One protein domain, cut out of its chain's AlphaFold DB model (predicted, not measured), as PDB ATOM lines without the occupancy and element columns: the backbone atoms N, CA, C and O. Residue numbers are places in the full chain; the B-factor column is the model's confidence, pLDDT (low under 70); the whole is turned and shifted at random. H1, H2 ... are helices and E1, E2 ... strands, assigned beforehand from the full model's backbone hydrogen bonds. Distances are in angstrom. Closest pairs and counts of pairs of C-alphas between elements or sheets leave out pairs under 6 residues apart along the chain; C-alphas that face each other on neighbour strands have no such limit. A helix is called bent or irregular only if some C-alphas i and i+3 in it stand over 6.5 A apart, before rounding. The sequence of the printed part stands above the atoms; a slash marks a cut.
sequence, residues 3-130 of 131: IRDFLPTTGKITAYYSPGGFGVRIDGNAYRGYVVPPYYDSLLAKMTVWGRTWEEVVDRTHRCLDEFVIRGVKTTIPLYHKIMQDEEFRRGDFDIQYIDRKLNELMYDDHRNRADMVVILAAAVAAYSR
ATOM      1  N   ILE A   3      22.333  22.206   2.072       91.50
ATOM      2  CA  ILE A   3      21.695  23.246   1.242       91.50
ATOM      3  C   ILE A   3      21.301  24.516   2.009       91.50
ATOM      4  O   ILE A   3      20.955  25.529   1.407       91.50
ATOM      5  N   ARG A   4      21.334  24.473   3.341       91.06
ATOM      6  CA  ARG A   4      21.073  25.616   4.216       91.06
ATOM      7  C   ARG A   4      22.342  25.986   4.968       91.06
ATOM      8  O   ARG A   4      22.306  26.073   6.189       91.06
ATOM      9  N   ASP A   5      23.447  26.131   4.242       92.12
ATOM     10  CA  ASP A   5      24.755  26.499   4.798       92.12
ATOM     11  C   ASP A   5      25.164  25.606   5.983       92.12
ATOM     12  O   ASP A   5      25.506  26.056   7.073       92.12
ATOM     13  N   PHE A   6      25.000  24.292   5.800       93.62
ATOM     14  CA  PHE A   6      25.312  23.265   6.798       93.62
ATOM     15  C   PHE A   6      24.613  23.407   8.162       93.62
ATOM     16  O   PHE A   6      24.982  22.698   9.099       93.62
ATOM     17  N   LEU A   7      23.534  24.195   8.275       93.81
ATOM     18  CA  LEU A   7      22.825  24.407   9.543       93.81
ATOM     19  C   LEU A   7      22.463  23.078  10.240       93.81
ATOM     20  O   LEU A   7      21.827  22.215   9.614       93.81
ATOM     21  N   PRO A   8      22.815  22.890  11.527       92.88
ATOM     22  CA  PRO A   8      22.433  21.704  12.283       92.88
ATOM     23  C   PRO A   8      20.920  21.495  12.261       92.88
ATOM     24  O   PRO A   8      20.139  22.436  12.396       92.88
ATOM     25  N   THR A   9      20.488  20.249  12.078       93.00
ATOM     26  CA  THR A   9      19.064  19.904  12.090       93.00
ATOM     27  C   THR A   9      18.745  19.100  13.335       93.00
ATOM     28  O   THR A   9      19.228  17.984  13.505       93.00
ATOM     29  N   THR A  10      17.919  19.674  14.203       93.69
ATOM     30  CA  THR A  10      17.418  19.020  15.411       93.69
ATOM     31  C   THR A  10      16.056  18.391  15.153       93.69
ATOM     32  O   THR A  10      15.388  18.687  14.160       93.69
ATOM     33  N   GLY A  11      15.636  17.500  16.046       94.62
ATOM     34  CA  GLY A  11      14.336  16.846  15.947       94.62
ATOM     35  C   GLY A  11      14.394  15.361  16.258       94.62
ATOM     36  O   GLY A  11      15.423  14.815  16.655       94.62
ATOM     37  N   LYS A  12      13.247  14.700  16.103       96.94
ATOM     38  CA  LYS A  12      13.099  13.274  16.392       96.94
ATOM     39  C   LYS A  12      13.390  12.443  15.150       96.94
ATOM     40  O   LYS A  12      12.749  12.623  14.117       96.94
ATOM     41  N   ILE A  13      14.282  11.470  15.282       97.00
ATOM     42  CA  ILE A  13      14.530  10.461  14.255       97.00
ATOM     43  C   ILE A  13      13.339   9.502  14.224       97.00
ATOM     44  O   ILE A  13      13.102   8.743  15.164       97.00
ATOM     45  N   THR A  14      12.557   9.529  13.148       96.75
ATOM     46  CA  THR A  14      11.331   8.723  13.016       96.75
ATOM     47  C   THR A  14      11.595   7.327  12.455       96.75
ATOM     48  O   THR A  14      10.880   6.379  12.795       96.75
ATOM     49  N   ALA A  15      12.655   7.180  11.661       95.50
ATOM     50  CA  ALA A  15      13.170   5.906  11.176       95.50
ATOM     51  C   ALA A  15      14.701   5.944  11.117       95.50
ATOM     52  O   ALA A  15      15.276   6.973  10.761       95.50
ATOM     53  N   TYR A  16      15.325   4.819  11.466       96.94
ATOM     54  CA  TYR A  16      16.769   4.619  11.436       96.94
ATOM     55  C   TYR A  16      17.058   3.180  11.006       96.94
ATOM     56  O   TYR A  16      16.701   2.247  11.726       96.94
ATOM     57  N   TYR A  17      17.693   3.016   9.850       96.50
ATOM     58  CA  TYR A  17      18.225   1.749   9.366       96.50
ATOM     59  C   TYR A  17      19.628   2.019   8.840       96.50
ATOM     60  O   TYR A  17      19.797   2.724   7.846       96.50
ATOM     61  N   SER A  18      20.630   1.524   9.558       96.50
ATOM     62  CA  SER A  18      22.023   1.662   9.158       96.50
ATOM     63  C   SER A  18      22.405   0.593   8.134       96.50
ATOM     64  O   SER A  18      21.913  -0.535   8.238       96.50
ATOM     65  N   PRO A  19      23.310   0.902   7.193       96.88
ATOM     66  CA  PRO A  19      23.837  -0.085   6.268       96.88
ATOM     67  C   PRO A  19      24.709  -1.097   7.012       96.88
ATOM     68  O   PRO A  19      25.134  -0.884   8.151       96.88
ATOM     69  N   GLY A  20      25.011  -2.198   6.337       94.12
ATOM     70  CA  GLY A  20      25.906  -3.223   6.856       94.12
ATOM     71  C   GLY A  20      26.610  -3.988   5.744       94.12
ATOM     72  O   GLY A  20      26.788  -3.492   4.626       94.12
ATOM     73  N   GLY A  21      27.005  -5.216   6.074       95.75
ATOM     74  CA  GLY A  21      27.729  -6.106   5.175       95.75
ATOM     75  C   GLY A  21      29.247  -6.027   5.333       95.75
ATOM     76  O   GLY A  21      29.782  -5.376   6.231       95.75
ATOM     77  N   PHE A  22      29.948  -6.750   4.462       96.12
ATOM     78  CA  PHE A  22      31.402  -6.857   4.508       96.12
ATOM     79  C   PHE A  22      32.083  -5.493   4.327       96.12
ATOM     80  O   PHE A  22      31.731  -4.729   3.430       96.12
ATOM     81  N   GLY A  23      33.083  -5.211   5.167       97.44
ATOM     82  CA  GLY A  23      33.875  -3.983   5.084       97.44
ATOM     83  C   GLY A  23      33.141  -2.720   5.538       97.44
ATOM     84  O   GLY A  23      33.595  -1.632   5.209       97.44
ATOM     85  N   VAL A  24      32.024  -2.835   6.264       98.38
ATOM     86  CA  VAL A  24      31.243  -1.687   6.756       98.38
ATOM     87  C   VAL A  24      31.105  -1.758   8.270       98.38
ATOM     88  O   VAL A  24      30.671  -2.769   8.820       98.38
ATOM     89  N   ARG A  25      31.448  -0.664   8.948       98.25
ATOM     90  CA  ARG A  25      31.282  -0.478  10.391       98.25
ATOM     91  C   ARG A  25      30.511   0.808  10.656       98.25
ATOM     92  O   ARG A  25      30.749   1.825  10.008       98.25
ATOM     93  N   ILE A  26      29.624   0.760  11.643       98.00
ATOM     94  CA  ILE A  26      28.852   1.909  12.107       98.00
ATOM     95  C   ILE A  26      29.164   2.134  13.583       98.00
ATOM     96  O   ILE A  26      28.973   1.240  14.402       98.00
ATOM     97  N   ASP A  27      29.618   3.338  13.910       97.62
ATOM     98  CA  ASP A  27      29.806   3.821  15.275       97.62
ATOM     99  C   ASP A  27      28.869   5.011  15.490       97.62
ATOM    100  O   ASP A  27      29.091   6.086  14.939       97.62
ATOM    101  N   GLY A  28      27.804   4.855  16.267       91.94
ATOM    102  CA  GLY A  28      26.841   5.935  16.472       91.94
ATOM    103  C   GLY A  28      25.986   5.731  17.709       91.94
ATOM    104  O   GLY A  28      25.915   4.633  18.257       91.94
ATOM    105  N   ASN A  29      25.339   6.809  18.142       89.62
ATOM    106  CA  ASN A  29      24.390   6.819  19.255       89.62
ATOM    107  C   ASN A  29      22.942   7.043  18.789       89.62
ATOM    108  O   ASN A  29      22.024   6.937  19.599       89.62
ATOM    109  N   ALA A  30      22.729   7.362  17.507       94.94
ATOM    110  CA  ALA A  30      21.408   7.547  16.935       94.94
ATOM    111  C   ALA A  30      20.664   6.210  16.793       94.94
ATOM    112  O   ALA A  30      21.217   5.197  16.369       94.94
ATOM    113  N   TYR A  31      19.373   6.225  17.115       96.12
ATOM    114  CA  TYR A  31      18.458   5.097  16.953       96.12
ATOM    115  C   TYR A  31      17.044   5.607  16.659       96.12
ATOM    116  O   TYR A  31      16.741   6.797  16.793       96.12
ATOM    117  N   ARG A  32      16.140   4.711  16.250       97.19
ATOM    118  CA  ARG A  32      14.741   5.073  15.995       97.19
ATOM    119  C   ARG A  32      14.099   5.641  17.264       97.19
ATOM    120  O   ARG A  32      14.028   4.969  18.284       97.19
ATOM    121  N   GLY A  33      13.564   6.853  17.170       96.81
ATOM    122  CA  GLY A  33      12.938   7.569  18.277       96.81
ATOM    123  C   GLY A  33      13.876   8.506  19.039       96.81
ATOM    124  O   GLY A  33      13.368   9.299  19.830       96.81
ATOM    125  N   TYR A  34      15.186   8.464  18.772       96.81
ATOM    126  CA  TYR A  34      16.160   9.395  19.342       96.81
ATOM    127  C   TYR A  34      15.818  10.844  18.974       96.81
ATOM    128  O   TYR A  34      15.417  11.128  17.843       96.81
ATOM    129  N   VAL A  35      15.972  11.761  19.930       97.00
ATOM    130  CA  VAL A  35      15.773  13.200  19.728       97.00
ATOM    131  C   VAL A  35      17.140  13.863  19.694       97.00
ATOM    132  O   VAL A  35      17.844  13.863  20.698       97.00
ATOM    133  N   VAL A  36      17.502  14.421  18.542       95.94
ATOM    134  CA  VAL A  36      18.773  15.120  18.340       95.94
ATOM    135  C   VAL A  36      18.737  16.437  19.124       95.94
ATOM    136  O   VAL A  36      17.920  17.305  18.787       95.94
ATOM    137  N   PRO A  37      19.566  16.597  20.172       94.25
ATOM    138  CA  PRO A  37      19.566  17.803  20.990       94.25
ATOM    139  C   PRO A  37      20.211  18.985  20.244       94.25
ATOM    140  O   PRO A  37      21.116  18.775  19.441       94.25
ATOM    141  N   PRO A  38      19.808  20.237  20.533       94.12
ATOM    142  CA  PRO A  38      20.418  21.435  19.944       94.12
ATOM    143  C   PRO A  38      21.758  21.832  20.580       94.12
ATOM    144  O   PRO A  38      22.416  22.739  20.087       94.12
ATOM    145  N   TYR A  39      22.124  21.225  21.712       94.25
ATOM    146  CA  TYR A  39      23.206  21.714  22.574       94.25
ATOM    147  C   TYR A  39      24.580  21.098  22.280       94.25
ATOM    148  O   TYR A  39      25.580  21.565  22.817       94.25
ATOM    149  N   TYR A  40      24.630  20.039  21.473       93.06
ATOM    150  CA  TYR A  40      25.851  19.295  21.161       93.06
ATOM    151  C   TYR A  40      26.066  19.231  19.651       93.06
ATOM    152  O   TYR A  40      25.248  19.726  18.876       93.06
ATOM    153  N   ASP A  41      27.171  18.610  19.244       92.81
ATOM    154  CA  ASP A  41      27.448  18.376  17.833       92.81
ATOM    155  C   ASP A  41      26.318  17.573  17.159       92.81
ATOM    156  O   ASP A  41      25.658  16.720  17.757       92.81
ATOM    157  N   SER A  42      26.123  17.859  15.878       93.75
ATOM    158  CA  SER A  42      25.128  17.269  14.987       93.75
ATOM    159  C   SER A  42      25.479  15.856  14.499       93.75
ATOM    160  O   SER A  42      24.762  15.292  13.668       93.75
ATOM    161  N   LEU A  43      26.566  15.263  15.004       95.19
ATOM    162  CA  LEU A  43      27.000  13.916  14.649       95.19
ATOM    163  C   LEU A  43      25.971  12.865  15.098       95.19
ATOM    164  O   LEU A  43      25.765  12.635  16.288       95.19
ATOM    165  N   LEU A  44      25.363  12.180  14.126       95.69
ATOM    166  CA  LEU A  44      24.401  11.095  14.378       95.69
ATOM    167  C   LEU A  44      25.082   9.721  14.450       95.69
ATOM    168  O   LEU A  44      24.802   8.907  15.332       95.69
ATOM    169  N   ALA A  45      25.957   9.454  13.484       96.69
ATOM    170  CA  ALA A  45      26.733   8.229  13.375       96.69
ATOM    171  C   ALA A  45      27.954   8.471  12.481       96.69
ATOM    172  O   ALA A  45      27.903   9.255  11.533       96.69
ATOM    173  N   LYS A  46      29.034   7.749  12.761       97.69
ATOM    174  CA  LYS A  46      30.217   7.621  11.920       97.69
ATOM    175  C   LYS A  46      30.144   6.291  11.181       97.69
ATOM    176  O   LYS A  46      30.101   5.230  11.801       97.69
ATOM    177  N   MET A  47      30.159   6.356   9.857       97.75
ATOM    178  CA  MET A  47      30.263   5.186   8.995       97.75
ATOM    179  C   MET A  47      31.705   5.033   8.528       97.75
ATOM    180  O   MET A  47      32.296   5.972   8.003       97.75
ATOM    181  N   THR A  48      32.284   3.858   8.740       98.31
ATOM    182  CA  THR A  48      33.634   3.522   8.286       98.31
ATOM    183  C   THR A  48      33.543   2.384   7.287       98.31
ATOM    184  O   THR A  48      32.999   1.323   7.591       98.31
ATOM    185  N   VAL A  49      34.074   2.624   6.093       98.50
ATOM    186  CA  VAL A  49      34.078   1.673   4.986       98.50
ATOM    187  C   VAL A  49      35.520   1.297   4.670       98.50
ATOM    188  O   VAL A  49      36.403   2.149   4.627       98.50
ATOM    189  N   TRP A  50      35.754   0.009   4.478       98.50
ATOM    190  CA  TRP A  50      37.039  -0.569   4.108       98.50
ATOM    191  C   TRP A  50      36.902  -1.292   2.772       98.50
ATOM    192  O   TRP A  50      35.818  -1.778   2.474       98.50
ATOM    193  N   GLY A  51      37.981  -1.403   2.002       97.81
ATOM    194  CA  GLY A  51      38.078  -2.121   0.728       97.81
ATOM    195  C   GLY A  51      39.547  -2.357   0.369       97.81
ATOM    196  O   GLY A  51      40.435  -1.789   1.009       97.81
ATOM    197  N   ARG A  52      39.820  -3.222  -0.614       98.00
ATOM    198  CA  ARG A  52      41.196  -3.539  -1.040       98.00
ATOM    199  C   ARG A  52      41.767  -2.511  -2.011       98.00
ATOM    200  O   ARG A  52      42.984  -2.371  -2.075       98.00
ATOM    201  N   THR A  53      40.906  -1.822  -2.754       98.38
ATOM    202  CA  THR A  53      41.278  -0.729  -3.660       98.38
ATOM    203  C   THR A  53      40.463   0.520  -3.349       98.38
ATOM    204  O   THR A  53      39.447   0.454  -2.649       98.38
ATOM    205  N   TRP A  54      40.912   1.665  -3.864       98.06
ATOM    206  CA  TRP A  54      40.201   2.931  -3.712       98.06
ATOM    207  C   TRP A  54      38.804   2.867  -4.335       98.06
ATOM    208  O   TRP A  54      37.820   3.221  -3.689       98.06
ATOM    209  N   GLU A  55      38.700   2.313  -5.540       98.06
ATOM    210  CA  GLU A  55      37.443   2.159  -6.273       98.06
ATOM    211  C   GLU A  55      36.442   1.320  -5.472       98.06
ATOM    212  O   GLU A  55      35.287   1.712  -5.321       98.06
ATOM    213  N   GLU A  56      36.895   0.214  -4.866       98.00
ATOM    214  CA  GLU A  56      36.052  -0.629  -4.014       98.00
ATOM    215  C   GLU A  56      35.533   0.138  -2.788       98.00
ATOM    216  O   GLU A  56      34.372  -0.023  -2.408       98.00
ATOM    217  N   VAL A  57      36.373   0.968  -2.159       98.19
ATOM    218  CA  VAL A  57      35.973   1.794  -1.009       98.19
ATOM    219  C   VAL A  57      34.922   2.816  -1.421       98.19
ATOM    220  O   VAL A  57      33.907   2.944  -0.730       98.19
ATOM    221  N   VAL A  58      35.135   3.524  -2.531       98.25
ATOM    222  CA  VAL A  58      34.204   4.555  -3.005       98.25
ATOM    223  C   VAL A  58      32.869   3.932  -3.413       98.25
ATOM    224  O   VAL A  58      31.823   4.386  -2.951       98.25
ATOM    225  N   ASP A  59      32.881   2.838  -4.177       98.00
ATOM    226  CA  ASP A  59      31.657   2.156  -4.617       98.00
ATOM    227  C   ASP A  59      30.895   1.530  -3.442       98.00
ATOM    228  O   ASP A  59      29.667   1.618  -3.354       98.00
ATOM    229  N   ARG A  60      31.610   0.942  -2.475       98.25
ATOM    230  CA  ARG A  60      30.986   0.421  -1.253       98.25
ATOM    231  C   ARG A  60      30.392   1.542  -0.412       98.25
ATOM    232  O   ARG A  60      29.309   1.350   0.136       98.25
ATOM    233  N   THR A  61      31.069   2.686  -0.317       98.31
ATOM    234  CA  THR A  61      30.567   3.863   0.403       98.31
ATOM    235  C   THR A  61      29.312   4.409  -0.264       98.31
ATOM    236  O   THR A  61      28.322   4.628   0.428       98.31
ATOM    237  N   HIS A  62      29.309   4.535  -1.594       97.94
ATOM    238  CA  HIS A  62      28.143   4.938  -2.383       97.94
ATOM    239  C   HIS A  62      26.930   4.030  -2.117       97.94
ATOM    240  O   HIS A  62      25.893   4.512  -1.660       97.94
ATOM    241  N   ARG A  63      27.097   2.704  -2.225       97.75
ATOM    242  CA  ARG A  63      26.055   1.720  -1.869       97.75
ATOM    243  C   ARG A  63      25.571   1.869  -0.422       97.75
ATOM    244  O   ARG A  63      24.373   1.823  -0.155       97.75
ATOM    245  N   CYS A  64      26.486   2.024   0.537       98.06
ATOM    246  CA  CYS A  64      26.113   2.188   1.942       98.06
ATOM    247  C   CYS A  64      25.268   3.442   2.177       98.06
ATOM    248  O   CYS A  64      24.345   3.400   2.985       98.06
ATOM    249  N   LEU A  65      25.580   4.543   1.490       97.56
ATOM    250  CA  LEU A  65      24.810   5.780   1.573       97.56
ATOM    251  C   LEU A  65      23.393   5.608   0.995       97.56
ATOM    252  O   LEU A  65      22.467   6.227   1.515       97.56
ATOM    253  N   ASP A  66      23.200   4.764  -0.028       95.81
ATOM    254  CA  ASP A  66      21.870   4.424  -0.574       95.81
ATOM    255  C   ASP A  66      21.026   3.589   0.402       95.81
ATOM    256  O   ASP A  66      19.818   3.788   0.535       95.81
ATOM    257  N   GLU A  67      21.666   2.663   1.115       96.00
ATOM    258  CA  GLU A  67      21.013   1.811   2.113       96.00
ATOM    259  C   GLU A  67      20.714   2.543   3.429       96.00
ATOM    260  O   GLU A  67      19.840   2.117   4.190       96.00
ATOM    261  N   PHE A  68      21.433   3.629   3.727       96.62
ATOM    262  CA  PHE A  68      21.296   4.338   4.994       96.62
ATOM    263  C   PHE A  68      19.994   5.143   5.033       96.62
ATOM    264  O   PHE A  68      19.852   6.205   4.425       96.62
ATOM    265  N   VAL A  69      19.032   4.679   5.828       95.44
ATOM    266  CA  VAL A  69      17.746   5.356   5.991       95.44
ATOM    267  C   VAL A  69      17.697   6.075   7.331       95.44
ATOM    268  O   VAL A  69      17.549   5.453   8.380       95.44
ATOM    269  N   ILE A  70      17.730   7.405   7.284       95.38
ATOM    270  CA  ILE A  70      17.454   8.285   8.427       95.38
ATOM    271  C   ILE A  70      16.299   9.210   8.040       95.38
ATOM    272  O   ILE A  70      16.339   9.871   7.003       95.38
ATOM    273  N   ARG A  71      15.237   9.240   8.851       94.44
ATOM    274  CA  ARG A  71      14.049  10.085   8.627       94.44
ATOM    275  C   ARG A  71      13.765  10.962   9.842       94.44
ATOM    276  O   ARG A  71      14.089  10.588  10.964       94.44
ATOM    277  N   GLY A  72      13.118  12.104   9.613       93.06
ATOM    278  CA  GLY A  72      12.734  13.070  10.651       93.06
ATOM    279  C   GLY A  72      13.731  14.212  10.860       93.06
ATOM    280  O   GLY A  72      13.347  15.262  11.360       93.06
ATOM    281  N   VAL A  73      14.974  14.050  10.402       94.62
ATOM    282  CA  VAL A  73      16.006  15.097  10.378       94.62
ATOM    283  C   VAL A  73      16.718  15.084   9.023       94.62
ATOM    284  O   VAL A  73      16.800  14.036   8.378       94.62
ATOM    285  N   LYS A  74      17.209  16.243   8.574       93.69
ATOM    286  CA  LYS A  74      18.067  16.355   7.383       93.69
ATOM    287  C   LYS A  74      19.486  15.904   7.739       93.69
ATOM    288  O   LYS A  74      19.939  16.101   8.864       93.69
ATOM    289  N   THR A  75      20.186  15.308   6.780       95.38
ATOM    290  CA  THR A  75      21.523  14.727   6.970       95.38
ATOM    291  C   THR A  75      22.466  15.167   5.853       95.38
ATOM    292  O   THR A  75      22.039  15.742   4.854       95.38
ATOM    293  N   THR A  76      23.760  14.897   6.014       95.94
ATOM    294  CA  THR A  76      24.798  15.143   4.999       95.94
ATOM    295  C   THR A  76      24.889  14.040   3.937       95.94
ATOM    296  O   THR A  76      25.651  14.176   2.986       95.94
ATOM    297  N   ILE A  77      24.089  12.969   4.049       96.25
ATOM    298  CA  ILE A  77      24.105  11.812   3.135       96.25
ATOM    299  C   ILE A  77      23.980  12.217   1.653       96.25
ATOM    300  O   ILE A  77      24.781  11.728   0.859       96.25
ATOM    301  N   PRO A  78      23.061  13.119   1.244       95.00
ATOM    302  CA  PRO A  78      22.939  13.472  -0.171       95.00
ATOM    303  C   PRO A  78      24.169  14.209  -0.724       95.00
ATOM    304  O   PRO A  78      24.524  14.012  -1.881       95.00
ATOM    305  N   LEU A  79      24.859  15.002   0.106       96.31
ATOM    306  CA  LEU A  79      26.128  15.626  -0.280       96.31
ATOM    307  C   LEU A  79      27.221  14.566  -0.466       96.31
ATOM    308  O   LEU A  79      27.932  14.584  -1.465       96.31
ATOM    309  N   TYR A  80      27.334  13.607   0.459       97.06
ATOM    310  CA  TYR A  80      28.308  12.522   0.314       97.06
ATOM    311  C   TYR A  80      28.047  11.662  -0.922       97.06
ATOM    312  O   TYR A  80      29.001  11.252  -1.573       97.06
ATOM    313  N   HIS A  81      26.783  11.455  -1.300       96.00
ATOM    314  CA  HIS A  81      26.430  10.806  -2.565       96.00
ATOM    315  C   HIS A  81      27.033  11.517  -3.771       96.00
ATOM    316  O   HIS A  81      27.641  10.868  -4.620       96.00
ATOM    317  N   LYS A  82      26.917  12.848  -3.818       96.75
ATOM    318  CA  LYS A  82      27.509  13.661  -4.886       96.75
ATOM    319  C   LYS A  82      29.030  13.547  -4.910       96.75
ATOM    320  O   LYS A  82      29.593  13.374  -5.982       96.75
ATOM    321  N   ILE A  83      29.674  13.534  -3.745       97.31
ATOM    322  CA  ILE A  83      31.130  13.357  -3.641       97.31
ATOM    323  C   ILE A  83      31.562  11.969  -4.148       97.31
ATOM    324  O   ILE A  83      32.524  11.872  -4.898       97.31
ATOM    325  N   MET A  84      30.840  10.890  -3.819       97.44
ATOM    326  CA  MET A  84      31.183   9.540  -4.313       97.44
ATOM    327  C   MET A  84      31.028   9.387  -5.840       97.44
ATOM    328  O   MET A  84      31.562   8.439  -6.426       97.44
ATOM    329  N   GLN A  85      30.272  10.288  -6.474       96.50
ATOM    330  CA  GLN A  85      30.027  10.327  -7.917       96.50
ATOM    331  C   GLN A  85      30.956  11.295  -8.663       96.50
ATOM    332  O   GLN A  85      31.071  11.184  -9.881       96.50
ATOM    333  N   ASP A  86      31.610  12.220  -7.963       97.50
ATOM    334  CA  ASP A  86      32.518  13.193  -8.564       97.50
ATOM    335  C   ASP A  86      33.816  12.529  -9.042       97.50
ATOM    336  O   ASP A  86      34.445  11.739  -8.335       97.50
ATOM    337  N   GLU A  87      34.231  12.843 -10.267       96.88
ATOM    338  CA  GLU A  87      35.365  12.164 -10.890       96.88
ATOM    339  C   GLU A  87      36.711  12.530 -10.254       96.88
ATOM    340  O   GLU A  87      37.597  11.680 -10.192       96.88
ATOM    341  N   GLU A  88      36.882  13.772  -9.786       96.88
ATOM    342  CA  GLU A  88      38.104  14.232  -9.105       96.88
ATOM    343  C   GLU A  88      38.296  13.445  -7.799       96.88
ATOM    344  O   GLU A  88      39.361  12.861  -7.571       96.88
ATOM    345  N   PHE A  89      37.218  13.276  -7.023       97.94
ATOM    346  CA  PHE A  89      37.212  12.406  -5.848       97.94
ATOM    347  C   PHE A  89      37.480  10.936  -6.197       97.94
ATOM    348  O   PHE A  89      38.341  10.293  -5.594       97.94
ATOM    349  N   ARG A  90      36.791  10.388  -7.209       97.81
ATOM    350  CA  ARG A  90      36.968   8.987  -7.635       97.81
ATOM    351  C   ARG A  90      38.377   8.686  -8.146       97.81
ATOM    352  O   ARG A  90      38.837   7.567  -7.956       97.81
ATOM    353  N   ARG A  91      39.079   9.657  -8.737       97.50
ATOM    354  CA  ARG A  91      40.490   9.511  -9.142       97.50
ATOM    355  C   ARG A  91      41.486   9.664  -7.988       97.50
ATOM    356  O   ARG A  91      42.659   9.370  -8.185       97.50
ATOM    357  N   GLY A  92      41.040  10.104  -6.809       96.44
ATOM    358  CA  GLY A  92      41.930  10.392  -5.683       96.44
ATOM    359  C   GLY A  92      42.735  11.686  -5.853       96.44
ATOM    360  O   GLY A  92      43.751  11.857  -5.186       96.44
ATOM    361  N   ASP A  93      42.310  12.572  -6.754       96.38
ATOM    362  CA  ASP A  93      43.037  13.780  -7.154       96.38
ATOM    363  C   ASP A  93      42.438  15.019  -6.482       96.38
ATOM    364  O   ASP A  93      41.859  15.875  -7.134       96.38
ATOM    365  N   PHE A  94      42.492  15.079  -5.153       96.38
ATOM    366  CA  PHE A  94      41.879  16.160  -4.381       96.38
ATOM    367  C   PHE A  94      42.787  16.636  -3.247       96.38
ATOM    368  O   PHE A  94      43.648  15.913  -2.747       96.38
ATOM    369  N   ASP A  95      42.563  17.872  -2.810       96.94
ATOM    370  CA  ASP A  95      43.305  18.523  -1.732       96.94
ATOM    371  C   ASP A  95      42.350  19.096  -0.668       96.94
ATOM    372  O   ASP A  95      41.136  18.883  -0.698       96.94
ATOM    373  N   ILE A  96      42.898  19.834   0.299       96.75
ATOM    374  CA  ILE A  96      42.124  20.422   1.402       96.75
ATOM    375  C   ILE A  96      41.099  21.481   0.957       96.75
ATOM    376  O   ILE A  96      40.176  21.765   1.710       96.75
ATOM    377  N   GLN A  97      41.247  22.059  -0.238       97.06
ATOM    378  CA  GLN A  97      40.346  23.062  -0.817       97.06
ATOM    379  C   GLN A  97      39.288  22.437  -1.736       97.06
ATOM    380  O   GLN A  97      38.436  23.158  -2.253       97.06
ATOM    381  N   TYR A  98      39.322  21.118  -1.957       97.25
ATOM    382  CA  TYR A  98      38.394  20.409  -2.841       97.25
ATOM    383  C   TYR A  98      36.932  20.783  -2.577       97.25
ATOM    384  O   TYR A  98      36.227  21.191  -3.499       97.25
ATOM    385  N   ILE A  99      36.492  20.712  -1.315       95.06
ATOM    386  CA  ILE A  99      35.108  21.039  -0.953       95.06
ATOM    387  C   ILE A  99      34.804  22.507  -1.246       95.06
ATOM    388  O   ILE A  99      33.790  22.773  -1.876       95.06
ATOM    389  N   ASP A 100      35.678  23.445  -0.880       94.62
ATOM    390  CA  ASP A 100      35.446  24.877  -1.113       94.62
ATOM    391  C   ASP A 100      35.285  25.202  -2.607       94.62
ATOM    392  O   ASP A 100      34.439  26.014  -2.982       94.62
ATOM    393  N   ARG A 101      36.058  24.533  -3.475       96.12
ATOM    394  CA  ARG A 101      35.958  24.684  -4.936       96.12
ATOM    395  C   ARG A 101      34.695  24.042  -5.502       96.12
ATOM    396  O   ARG A 101      34.038  24.625  -6.362       96.12
ATOM    397  N   LYS A 102      34.377  22.829  -5.047       95.50
ATOM    398  CA  LYS A 102      33.345  21.969  -5.640       95.50
ATOM    399  C   LYS A 102      31.969  22.124  -5.013       95.50
ATOM    400  O   LYS A 102      31.005  21.632  -5.589       95.50
ATOM    401  N   LEU A 103      31.840  22.803  -3.873       93.44
ATOM    402  CA  LEU A 103      30.600  22.831  -3.097       93.44
ATOM    403  C   LEU A 103      29.390  23.218  -3.951       93.44
ATOM    404  O   LEU A 103      28.389  22.513  -3.912       93.44
ATOM    405  N   ASN A 104      29.498  24.266  -4.772       92.00
ATOM    406  CA  ASN A 104      28.406  24.712  -5.645       92.00
ATOM    407  C   ASN A 104      27.981  23.654  -6.679       92.00
ATOM    408  O   ASN A 104      26.800  23.559  -6.991       92.00
ATOM    409  N   GLU A 105      28.920  22.853  -7.189       92.88
ATOM    410  CA  GLU A 105      28.652  21.757  -8.134       92.88
ATOM    411  C   GLU A 105      28.061  20.527  -7.425       92.88
ATOM    412  O   GLU A 105      27.243  19.801  -7.989       92.88
ATOM    413  N   LEU A 106      28.472  20.298  -6.174       93.56
ATOM    414  CA  LEU A 106      28.023  19.186  -5.336       93.56
ATOM    415  C   LEU A 106      26.682  19.463  -4.647       93.56
ATOM    416  O   LEU A 106      26.056  18.535  -4.126       93.56
ATOM    417  N   MET A 107      26.231  20.721  -4.627       90.19
ATOM    418  CA  MET A 107      24.909  21.069  -4.125       90.19
ATOM    419  C   MET A 107      23.836  20.363  -4.948       90.19
ATOM    420  O   MET A 107      23.860  20.311  -6.176       90.19
ATOM    421  N   TYR A 108      22.874  19.797  -4.236       85.50
ATOM    422  CA  TYR A 108      21.742  19.098  -4.815       85.50
ATOM    423  C   TYR A 108      20.483  19.932  -4.619       85.50
ATOM    424  O   TYR A 108      20.319  20.611  -3.604       85.50
ATOM    425  N   ASP A 109      19.555  19.821  -5.560       80.94
ATOM    426  CA  ASP A 109      18.211  20.331  -5.348       80.94
ATOM    427  C   ASP A 109      17.500  19.459  -4.312       80.94
ATOM    428  O   ASP A 109      17.478  18.227  -4.421       80.94
ATOM    429  N   ASP A 110      16.877  20.086  -3.310       74.12
ATOM    430  CA  ASP A 110      15.979  19.389  -2.384       74.12
ATOM    431  C   ASP A 110      14.688  19.030  -3.122       74.12
ATOM    432  O   ASP A 110      13.636  19.659  -2.981       74.12
ATOM    433  N   HIS A 111      14.766  18.008  -3.969       62.03
ATOM    434  CA  HIS A 111      13.590  17.389  -4.536       62.03
ATOM    435  C   HIS A 111      12.812  16.771  -3.375       62.03
ATOM    436  O   HIS A 111      13.214  15.747  -2.818       62.03
ATOM    437  N   ARG A 112      11.686  17.398  -2.998       59.88
ATOM    438  CA  ARG A 112      10.700  16.788  -2.094       59.88
ATOM    439  C   ARG A 112      10.506  15.341  -2.529       59.88
ATOM    440  O   ARG A 112      10.228  15.082  -3.702       59.88
ATOM    441  N   ASN A 113      10.688  14.410  -1.599       65.69
ATOM    442  CA  ASN A 113      10.587  12.992  -1.900       65.69
ATOM    443  C   ASN A 113       9.226  12.739  -2.571       65.69
ATOM    444  O   ASN A 113       8.204  13.235  -2.094       65.69
ATOM    445  N   ARG A 114       9.179  11.981  -3.677       64.50
ATOM    446  CA  ARG A 114       7.902  11.616  -4.327       64.50
ATOM    447  C   ARG A 114       6.920  11.014  -3.321       64.50
ATOM    448  O   ARG A 114       5.726  11.274  -3.419       64.50
ATOM    449  N   ALA A 115       7.425  10.276  -2.333       67.06
ATOM    450  CA  ALA A 115       6.618   9.759  -1.236       67.06
ATOM    451  C   ALA A 115       5.937  10.877  -0.423       67.06
ATOM    452  O   ALA A 115       4.756  10.758  -0.116       67.06
ATOM    453  N   ASP A 116       6.627  11.987  -0.146       71.12
ATOM    454  CA  ASP A 116       6.055  13.132   0.575       71.12
ATOM    455  C   ASP A 116       4.954  13.803  -0.259       71.12
ATOM    456  O   ASP A 116       3.897  14.139   0.268       71.12
ATOM    457  N   MET A 117       5.152  13.927  -1.577       74.00
ATOM    458  CA  MET A 117       4.121  14.433  -2.493       74.00
ATOM    459  C   MET A 117       2.880  13.536  -2.518       74.00
ATOM    460  O   MET A 117       1.761  14.045  -2.491       74.00
ATOM    461  N   VAL A 118       3.063  12.211  -2.528       82.94
ATOM    462  CA  VAL A 118       1.956  11.244  -2.458       82.94
ATOM    463  C   VAL A 118       1.220  11.351  -1.125       82.94
ATOM    464  O   VAL A 118      -0.006  11.353  -1.118       82.94
ATOM    465  N   VAL A 119       1.935  11.496  -0.006       82.19
ATOM    466  CA  VAL A 119       1.319  11.694   1.317       82.19
ATOM    467  C   VAL A 119       0.520  12.995   1.363       82.19
ATOM    468  O   VAL A 119      -0.608  12.991   1.849       82.19
ATOM    469  N   ILE A 120       1.056  14.093   0.821       83.88
ATOM    470  CA  ILE A 120       0.355  15.383   0.751       83.88
ATOM    471  C   ILE A 120      -0.913  15.266  -0.104       83.88
ATOM    472  O   ILE A 120      -1.980  15.698   0.329       83.88
ATOM    473  N   LEU A 121      -0.823  14.644  -1.284       89.19
ATOM    474  CA  LEU A 121      -1.974  14.384  -2.154       89.19
ATOM    475  C   LEU A 121      -3.022  13.506  -1.459       89.19
ATOM    476  O   LEU A 121      -4.199  13.851  -1.455       89.19
ATOM    477  N   ALA A 122      -2.604  12.407  -0.827       89.62
ATOM    478  CA  ALA A 122      -3.497  11.510  -0.100       89.62
ATOM    479  C   ALA A 122      -4.188  12.220   1.074       89.62
ATOM    480  O   ALA A 122      -5.395  12.070   1.254       89.62
ATOM    481  N   ALA A 123      -3.456  13.037   1.838       90.38
ATOM    482  CA  ALA A 123      -4.016  13.844   2.920       90.38
ATOM    483  C   ALA A 123      -5.025  14.881   2.398       90.38
ATOM    484  O   ALA A 123      -6.091  15.043   2.991       90.38
ATOM    485  N   ALA A 124      -4.727  15.539   1.272       93.81
ATOM    486  CA  ALA A 124      -5.630  16.493   0.634       93.81
ATOM    487  C   ALA A 124      -6.921  15.823   0.136       93.81
ATOM    488  O   ALA A 124      -8.013  16.313   0.423       93.81
ATOM    489  N   VAL A 125      -6.814  14.671  -0.539       95.12
ATOM    490  CA  VAL A 125      -7.973  13.877  -0.987       95.12
ATOM    491  C   VAL A 125      -8.800  13.402   0.207       95.12
ATOM    492  O   VAL A 125     -10.018  13.561   0.208       95.12
ATOM    493  N   ALA A 126      -8.157  12.882   1.256       93.19
ATOM    494  CA  ALA A 126      -8.843  12.436   2.465       93.19
ATOM    495  C   ALA A 126      -9.594  13.585   3.159       93.19
ATOM    496  O   ALA A 126     -10.738  13.402   3.570       93.19
ATOM    497  N   ALA A 127      -8.988  14.774   3.254       91.75
ATOM    498  CA  ALA A 127      -9.631  15.961   3.815       91.75
ATOM    499  C   ALA A 127     -10.811  16.455   2.960       91.75
ATOM    500  O   ALA A 127     -11.824  16.876   3.513       91.75
ATOM    501  N   TYR A 128     -10.699  16.375   1.629       92.31
ATOM    502  CA  TYR A 128     -11.763  16.765   0.703       92.31
ATOM    503  C   TYR A 128     -12.942  15.782   0.717       92.31
ATOM    504  O   TYR A 128     -14.085  16.211   0.775       92.31
ATOM    505  N   SER A 129     -12.673  14.473   0.750       89.50
ATOM    506  CA  SER A 129     -13.700  13.412   0.765       89.50
ATOM    507  C   SER A 129     -14.533  13.327   2.053       89.50
ATOM    508  O   SER A 129     -15.489  12.561   2.119       89.50
ATOM    509  N   ARG A 130     -14.142  14.071   3.099       70.44
ATOM    510  CA  ARG A 130     -14.861  14.168   4.379       70.44
ATOM    511  C   ARG A 130     -15.776  15.400   4.471       70.44
ATOM    512  O   ARG A 130     -16.319  15.649   5.546       70.44
TER     513      ARG A 130
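What this domain is: This is residues 3 to 130 of the 131 residues of a protein of Nitrospirae bacterium (UniProt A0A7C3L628). In a loose body H1 stands at a corner, with the two-stranded hairpin E2 and E3 packed on one side of it through E3 and the helix H2 on another, H3 near the first residues of H1 and H4 crossing H2, while a single helical arm, residues 111 to 130 with H5, sticks out and makes much of the length. A second small pair of strands, E1 and E4, lies by the end of H1. The 128 printed residues include four named strands and five named helices, in the order E1 E2 E3 H1 E4 H2 H3 H4 H5; both sheets, E1 - E4 and E2 - E3, are antiparallel, and the class is mixed, helices and strands. The whole is loose, with a radius of gyration of the C-alphas of 17.4 A, and spans 58 by 31 by 31 A.

Where its parts are: After residues 3 to 14, with no named element, E1 is residues 15 to 17, from C-alpha 15 at (13.170, 5.906, 11.176). E2 is 24 to 28, 13.1 A long, and E3 is 45 to 49, 12.9 A. H1 is 54 to 67, 20.1 A, E4 69 to 71, H2 77 to 85, 12.6 A, H3 87 to 91 and H4 98 to 106, 10.7 A. H4 is irregular: C-alphas 101 and 104 are 7.6 A apart. H5 is 114 to 128, 20.9 A, ending at C-alpha 128 at (-11.763, 16.765, 0.703).

How they stand to each other: E1 and E4 are antiparallel, with N 17 and O 69 2.8 A apart, within hydrogen-bond range. In the hairpin E2 and E3, N 46 and O 27 are within range at 2.7 A. The closest C-alphas of E3 and H1, Val 49 and Thr 61, are 6.2 A apart. H1 and H2 touch, closest at C-alphas His 62 and Met 84, 5.8 A, at a shallow tilt of 31 degrees, opposite ways. H1, with residues 54 to 58 alone, only just touches H3, with 3 pairs of C-alphas within 8 A, closest Glu 55 and Arg 90, 7.0 A. H2 and H4 only just touch, also with 3 pairs, closest C-alphas Lys 82 and Leu 106, 5.6 A, about perpendicular at 77 degrees. H5 touches no helix. In H1, H2, H3 and H5 every O i to N i+4 pair is within hydrogen-bond range; in H4, 3 of 5 are.

The domain as a whole: The C-alphas of Asp 93 and Arg 130, 59.0 A apart, are the two farthest apart. The printed part has no cut. The link from E2 to E3, 16 residues, is long. Residues 111 to 115 have pLDDT under 70.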